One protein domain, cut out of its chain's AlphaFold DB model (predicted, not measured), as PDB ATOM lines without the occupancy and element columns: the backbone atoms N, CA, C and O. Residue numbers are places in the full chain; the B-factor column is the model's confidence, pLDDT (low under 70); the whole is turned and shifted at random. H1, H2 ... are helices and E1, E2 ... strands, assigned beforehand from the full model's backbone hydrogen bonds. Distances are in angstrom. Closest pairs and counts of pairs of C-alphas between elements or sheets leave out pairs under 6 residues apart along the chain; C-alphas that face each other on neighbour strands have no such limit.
ATOM      1  N   THR A   2      37.318 -13.071   0.843       82.19
ATOM      2  CA  THR A   2      36.114 -13.905   1.001       82.19
ATOM      3  C   THR A   2      35.418 -13.506   2.293       82.19
ATOM      4  O   THR A   2      36.040 -13.508   3.357       82.19
ATOM      5  N   TYR A   3      34.126 -13.199   2.188       83.50
ATOM      6  CA  TYR A   3      33.285 -12.795   3.309       83.50
ATOM      7  C   TYR A   3      32.251 -13.867   3.628       83.50
ATOM      8  O   TYR A   3      31.757 -14.564   2.742       83.50
ATOM      9  N   ARG A   4      31.900 -13.962   4.905       86.75
ATOM     10  CA  ARG A   4      30.704 -14.657   5.384       86.75
ATOM     11  C   ARG A   4      29.858 -13.692   6.197       86.75
ATOM     12  O   ARG A   4      30.389 -12.743   6.758       86.75
ATOM     13  N   TRP A   5      28.559 -13.942   6.261       89.44
ATOM     14  CA  TRP A   5      27.624 -13.118   7.020       89.44
ATOM     15  C   TRP A   5      27.198 -13.861   8.279       89.44
ATOM     16  O   TRP A   5      26.703 -14.983   8.204       89.44
ATOM     17  N   TYR A   6      27.410 -13.233   9.431       91.25
ATOM     18  CA  TYR A   6      27.042 -13.769  10.741       91.25
ATOM     19  C   TYR A   6      26.029 -12.854  11.399       91.25
ATOM     20  O   TYR A   6      26.065 -11.646  11.163       91.25
ATOM     21  N   ARG A   7      25.148 -13.399  12.249       93.19
ATOM     22  CA  ARG A   7      24.323 -12.540  13.105       93.19
ATOM     23  C   ARG A   7      25.254 -11.682  13.947       93.19
ATOM     24  O   ARG A   7      26.302 -12.154  14.386       93.19
ATOM     25  N   PHE A   8      24.859 -10.442  14.195       93.00
ATOM     26  CA  PHE A   8      25.664  -9.477  14.930       93.00
ATOM     27  C   PHE A   8      26.202 -10.062  16.239       93.00
ATOM     28  O   PHE A   8      27.383  -9.904  16.525       93.00
ATOM     29  N   VAL A   9      25.365 -10.793  16.981       93.69
ATOM     30  CA  VAL A   9      25.723 -11.412  18.269       93.69
ATOM     31  C   VAL A   9      26.661 -12.617  18.185       93.69
ATOM     32  O   VAL A   9      27.296 -12.947  19.180       93.69
ATOM     33  N   ASP A  10      26.793 -13.246  17.017       91.19
ATOM     34  CA  ASP A  10      27.656 -14.421  16.824       91.19
ATOM     35  C   ASP A  10      29.112 -14.026  16.504       91.19
ATOM     36  O   ASP A  10      29.975 -14.886  16.321       91.19
ATOM     37  N   GLN A  11      29.406 -12.723  16.425       88.50
ATOM     38  CA  GLN A  11      30.749 -12.226  16.147       88.50
ATOM     39  C   GLN A  11      31.757 -12.648  17.229       88.50
ATOM     40  O   GLN A  11      31.463 -12.515  18.421       88.50
ATOM     41  N   PRO A  12      33.000 -13.010  16.852       85.00
ATOM     42  CA  PRO A  12      34.046 -13.375  17.812       85.00
ATOM     43  C   PRO A  12      34.307 -12.307  18.885       85.00
ATOM     44  O   PRO A  12      34.622 -12.630  20.029       85.00
ATOM     45  N   ALA A  13      34.144 -11.026  18.539       84.38
ATOM     46  CA  ALA A  13      34.339  -9.914  19.466       84.38
ATOM     47  C   ALA A  13      33.338  -9.922  20.637       84.38
ATOM     48  O   ALA A  13      33.699  -9.535  21.746       84.38
ATOM     49  N   LEU A  14      32.106 -10.389  20.409       87.50
ATOM     50  CA  LEU A  14      31.041 -10.387  21.415       87.50
ATOM     51  C   LEU A  14      31.010 -11.665  22.255       87.50
ATOM     52  O   LEU A  14      30.445 -11.653  23.345       87.50
ATOM     53  N   GLN A  15      31.668 -12.739  21.808       83.62
ATOM     54  CA  GLN A  15      31.750 -13.991  22.570       83.62
ATOM     55  C   GLN A  15      32.390 -13.790  23.951       83.62
ATOM     56  O   GLN A  15      31.993 -14.439  24.913       83.62
ATOM     57  N   ARG A  16      33.315 -12.828  24.087       86.44
ATOM     58  CA  ARG A  16      33.950 -12.487  25.373       86.44
ATOM     59  C   ARG A  16      33.000 -11.866  26.399       86.44
ATOM     60  O   ARG A  16      33.351 -11.799  27.571       86.44
ATOM     61  N   LEU A  17      31.825 -11.400  25.978       89.25
ATOM     62  CA  LEU A  17      30.855 -10.761  26.866       89.25
ATOM     63  C   LEU A  17      30.003 -11.768  27.651       89.25
ATOM     64  O   LEU A  17      29.235 -11.342  28.507       89.25
ATOM     65  N   ASN A  18      30.120 -13.077  27.369       88.75
ATOM     66  CA  ASN A  18      29.369 -14.150  28.038       88.75
ATOM     67  C   ASN A  18      27.864 -13.846  28.165       88.75
ATOM     68  O   ASN A  18      27.245 -14.090  29.201       88.75
ATOM     69  N   LEU A  19      27.280 -13.269  27.109       91.75
ATOM     70  CA  LEU A  19      25.878 -12.866  27.104       91.75
ATOM     71  C   LEU A  19      24.977 -14.086  27.280       91.75
ATOM     72  O   LEU A  19      25.158 -15.115  26.625       91.75
ATOM     73  N   THR A  20      23.943 -13.944  28.102       95.69
ATOM     74  CA  THR A  20      22.872 -14.935  28.146       95.69
ATOM     75  C   THR A  20      22.092 -14.928  26.831       95.69
ATOM     76  O   THR A  20      22.070 -13.944  26.084       95.69
ATOM     77  N   SER A  21      21.369 -16.017  26.564       93.94
ATOM     78  CA  SER A  21      20.531 -16.131  25.364       93.94
ATOM     79  C   SER A  21      19.514 -14.986  25.240       93.94
ATOM     80  O   SER A  21      19.258 -14.499  24.137       93.94
ATOM     81  N   SER A  22      18.958 -14.508  26.359       96.81
ATOM     82  CA  SER A  22      17.998 -13.397  26.356       96.81
ATOM     83  C   SER A  22      18.665 -12.055  26.042       96.81
ATOM     84  O   SER A  22      18.110 -11.270  25.268       96.81
ATOM     85  N   GLN A  23      19.866 -11.811  26.575       96.19
ATOM     86  CA  GLN A  23      20.658 -10.610  26.298       96.19
ATOM     87  C   GLN A  23      21.097 -10.557  24.834       96.19
ATOM     88  O   GLN A  23      20.909  -9.533  24.176       96.19
ATOM     89  N   ALA A  24      21.603 -11.669  24.294       95.31
ATOM     90  CA  ALA A  24      21.962 -11.768  22.882       95.31
ATOM     91  C   ALA A  24      20.735 -11.526  21.986       95.31
ATOM     92  O   ALA A  24      20.775 -10.705  21.072       95.31
ATOM     93  N   ALA A  25      19.592 -12.149  22.285       96.19
ATOM     94  CA  ALA A  25      18.371 -11.924  21.516       96.19
ATOM     95  C   ALA A  25      17.897 -10.458  21.573       96.19
ATOM     96  O   ALA A  25      17.445  -9.914  20.564       96.19
ATOM     97  N   ALA A  26      18.009  -9.797  22.731       97.12
ATOM     98  CA  ALA A  26      17.680  -8.380  22.871       97.12
ATOM     99  C   ALA A  26      18.617  -7.489  22.044       97.12
ATOM    100  O   ALA A  26      18.134  -6.655  21.279       97.12
ATOM    101  N   MET A  27      19.928  -7.719  22.125       95.75
ATOM    102  CA  MET A  27      20.930  -6.996  21.341       95.75
ATOM    103  C   MET A  27      20.690  -7.160  19.839       95.75
ATOM    104  O   MET A  27      20.638  -6.171  19.108       95.75
ATOM    105  N   GLN A  28      20.449  -8.392  19.390       96.50
ATOM    106  CA  GLN A  28      20.154  -8.692  17.995       96.50
ATOM    107  C   GLN A  28      18.923  -7.918  17.497       96.50
ATOM    108  O   GLN A  28      18.963  -7.315  16.424       96.50
ATOM    109  N   ARG A  29      17.837  -7.874  18.284       97.00
ATOM    110  CA  ARG A  29      16.630  -7.098  17.944       97.00
ATOM    111  C   ARG A  29      16.903  -5.596  17.868       97.00
ATOM    112  O   ARG A  29      16.368  -4.933  16.980       97.00
ATOM    113  N   THR A  30      17.707  -5.061  18.784       95.81
ATOM    114  CA  THR A  30      18.074  -3.638  18.797       95.81
ATOM    115  C   THR A  30      18.860  -3.265  17.545       95.81
ATOM    116  O   THR A  30      18.489  -2.310  16.867       95.81
ATOM    117  N   ILE A  31      19.865  -4.060  17.171       94.12
ATOM    118  CA  ILE A  31      20.671  -3.818  15.968       94.12
ATOM    119  C   ILE A  31      19.819  -3.869  14.699       94.12
ATOM    120  O   ILE A  31      19.895  -2.953  13.883       94.12
ATOM    121  N   VAL A  32      18.948  -4.875  14.560       95.12
ATOM    122  CA  VAL A  32      18.017  -4.958  13.419       95.12
ATOM    123  C   VAL A  32      17.140  -3.707  13.336       95.12
ATOM    124  O   VAL A  32      16.933  -3.172  12.248       95.12
ATOM    125  N   ARG A  33      16.637  -3.213  14.473       94.56
ATOM    126  CA  ARG A  33      15.818  -1.996  14.515       94.56
ATOM    127  C   ARG A  33      16.607  -0.764  14.076       94.56
ATOM    128  O   ARG A  33      16.099   0.006  13.270       94.56
ATOM    129  N   MET A  34      17.831  -0.599  14.576       91.75
ATOM    130  CA  MET A  34      18.706   0.523  14.218       91.75
ATOM    131  C   MET A  34      19.021   0.514  12.722       91.75
ATOM    132  O   MET A  34      18.794   1.508  12.048       91.75
ATOM    133  N   ALA A  66      20.894 -10.916  -0.344       92.31
ATOM    134  CA  ALA A  66      19.460 -10.926  -0.088       92.31
ATOM    135  C   ALA A  66      19.105 -11.730   1.178       92.31
ATOM    136  O   ALA A  66      19.554 -12.866   1.347       92.31
ATOM    137  N   GLY A  67      18.299 -11.141   2.060       92.31
ATOM    138  CA  GLY A  67      17.861 -11.728   3.328       92.31
ATOM    139  C   GLY A  67      18.820 -11.531   4.510       92.31
ATOM    140  O   GLY A  67      18.456 -11.883   5.634       92.31
ATOM    141  N   LEU A  68      20.017 -10.972   4.290       92.88
ATOM    142  CA  LEU A  68      21.020 -10.690   5.331       92.88
ATOM    143  C   LEU A  68      21.300  -9.187   5.496       92.88
ATOM    144  O   LEU A  68      22.319  -8.796   6.060       92.88
ATOM    145  N   GLU A  69      20.398  -8.330   5.027       91.50
ATOM    146  CA  GLU A  69      20.549  -6.872   5.044       91.50
ATOM    147  C   GLU A  69      20.525  -6.296   6.463       91.50
ATOM    148  O   GLU A  69      21.145  -5.267   6.731       91.50
ATOM    149  N   TYR A  70      19.822  -6.967   7.381       93.38
ATOM    150  CA  TYR A  70      19.597  -6.494   8.743       93.38
ATOM    151  C   TYR A  70      19.924  -7.565   9.778       93.38
ATOM    152  O   TYR A  70      19.447  -8.694   9.720       93.38
ATOM    153  N   GLY A  71      20.685  -7.178  10.792       93.19
ATOM    154  CA  GLY A  71      21.122  -8.015  11.898       93.19
ATOM    155  C   GLY A  71      22.325  -8.888  11.572       93.19
ATOM    156  O   GLY A  71      22.805  -9.581  12.467       93.19
ATOM    157  N   PHE A  72      22.827  -8.861  10.342       93.44
ATOM    158  CA  PHE A  72      24.012  -9.606   9.951       93.44
ATOM    159  C   PHE A  72      25.154  -8.657   9.622       93.44
ATOM    160  O   PHE A  72      24.940  -7.507   9.240       93.44
ATOM    161  N   VAL A  73      26.374  -9.143   9.805       90.69
ATOM    162  CA  VAL A  73      27.595  -8.394   9.526       90.69
ATOM    163  C   VAL A  73      28.579  -9.247   8.735       90.69
ATOM    164  O   VAL A  73      28.630 -10.470   8.930       90.69
ATOM    165  N   PRO A  74      29.373  -8.624   7.851       90.06
ATOM    166  CA  PRO A  74      30.395  -9.324   7.103       90.06
ATOM    167  C   PRO A  74      31.587  -9.646   8.009       90.06
ATOM    168  O   PRO A  74      32.115  -8.789   8.712       90.06
ATOM    169  N   TYR A  75      32.051 -10.887   7.946       86.06
ATOM    170  CA  TYR A  75      33.279 -11.350   8.571       86.06
ATOM    171  C   TYR A  75      34.228 -11.867   7.492       86.06
ATOM    172  O   TYR A  75      33.856 -12.714   6.671       86.06
ATOM    173  N   VAL A  76      35.454 -11.341   7.478       82.44
ATOM    174  CA  VAL A  76      36.494 -11.762   6.534       82.44
ATOM    175  C   VAL A  76      36.999 -13.135   6.959       82.44
ATOM    176  O   VAL A  76      37.583 -13.283   8.025       82.44
ATOM    177  N   VAL A  77      36.796 -14.139   6.109       81.94
ATOM    178  CA  VAL A  77      37.302 -15.504   6.348       81.94
ATOM    179  C   VAL A  77      38.551 -15.821   5.535       81.94
ATOM    180  O   VAL A  77      39.255 -16.781   5.831       81.94
ATOM    181  N   LYS A  78      38.834 -15.031   4.495       78.25
ATOM    182  CA  LYS A  78      40.050 -15.164   3.696       78.25
ATOM    183  C   LYS A  78      40.424 -13.827   3.080       78.25
ATOM    184  O   LYS A  78      39.639 -13.230   2.344       78.25
ATOM    185  N   GLN A  79      41.658 -13.410   3.306       70.38
ATOM    186  CA  GLN A  79      42.285 -12.328   2.569       70.38
ATOM    187  C   GLN A  79      43.413 -12.935   1.746       70.38
ATOM    188  O   GLN A  79      44.407 -13.414   2.279       70.38
ATOM    189  N   THR A  80      43.219 -12.993   0.435       66.81
ATOM    190  CA  THR A  80      44.300 -13.305  -0.498       66.81
ATOM    191  C   THR A  80      44.951 -11.986  -0.879       66.81
ATOM    192  O   THR A  80      44.249 -11.090  -1.349       66.81
ATOM    193  N   ASN A  81      46.262 -11.864  -0.674       59.56
ATOM    194  CA  ASN A  81      47.015 -10.750  -1.237       59.56
ATOM    195  C   ASN A  81      46.941 -10.847  -2.762       59.56
ATOM    196  O   ASN A  81      47.262 -11.894  -3.325       59.56
ATOM    197  N   ALA A  82      46.529  -9.763  -3.416       53.75
ATOM    198  CA  ALA A  82      46.915  -9.540  -4.797       53.75
ATOM    199  C   ALA A  82      48.417  -9.227  -4.750       53.75
ATOM    200  O   ALA A  82      48.807  -8.171  -4.255       53.75
ATOM    201  N   ARG A  83      49.248 -10.214  -5.089       45.25
ATOM    202  CA  ARG A  83      50.647  -9.955  -5.434       45.25
ATOM    203  C   ARG A  83      50.702  -9.431  -6.857       45.25
ATOM    204  O   ARG A  83      49.908  -9.951  -7.673       45.25
TER     205      ARG A  83
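AT A GLANCE: This is residues 2 to 34 and 66 to 83 of the 83 residues of the protein "Unannotated protein" of freshwater metagenome (UniProt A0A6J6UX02). What shape does the printed part make? It is a narrow two-stranded ribbon, E1 beside E2, with the helix H2 set crosswise beyond one end of it and the tail of residues 79 to 83 running on past the other end. The short helix H1 lies on the winding path from E1 to H2, and the arrangement is loose, with few contacts between ribbon and helices. What is it built of? The 51 printed residues include two named strands and two named helices, in the order E1, H1, H2, E2; the sheet, order E1 - E2, is antiparallel, and the class is mixed, helices and strands. How spread out is it? The whole is loose, with a radius of gyration of the C-alphas of 13.2 A, and flat, spanning 45 by 27 by 14 A.

HOW THE PARTS SIT: How do the two strands pair? E1, residues 2 to 7, and E2, residues 72 to 78, are antiparallel neighbours, with 147 degrees between their N-to-C directions. The C-alphas of Arg 4 and Tyr 75 face each other at 5.3 A. N 4 and O 75 are within hydrogen-bond range at 2.9 A, as are N 73 and O 6 at 2.9 A. Where are the helices? H1, residues 12 to 15, is apart from E2 and also from H2, residues 21 to 34. The closest C-alphas of E1 and H2 are those of Arg 7 and Gln 28, 7.5 A apart. How do the helix backbones look? In H2 every O i to N i+4 pair is within hydrogen-bond range, while H1 is too short for such a pair.

IN THESE COORDINATES: Where does the printed part begin? E1 starts at C-alpha 2, at (36.114, -13.905, 1.001), and measures 17.0 A from first to last C-alpha. What follows it? H1, from Pro 12 to Gln 15, measures 5.3 A; H2 begins at C-alpha 21, at (20.531, -16.131, 25.364), and measures 20.1 A. Where does the last element end? E2 measures 18.1 A and ends at C-alpha 78, at (40.050, -15.164, 3.696).

THE WHOLE: How far does it reach? The two C-alphas farthest apart are those of Ser 22 and Arg 83, at 45.7 A. Where is the cut, and how are the elements linked? Residues 35 to 65 are not printed, and C-alphas 34 and 66 are 18.3 A apart across the cut, which lies in the link from H2 to E2. The links E1 to H1 and H1 to H2 are tight. Where is the model's confidence low? The mean pLDDT of the printed part is 87.8, and residues 80 to 83 are under 70.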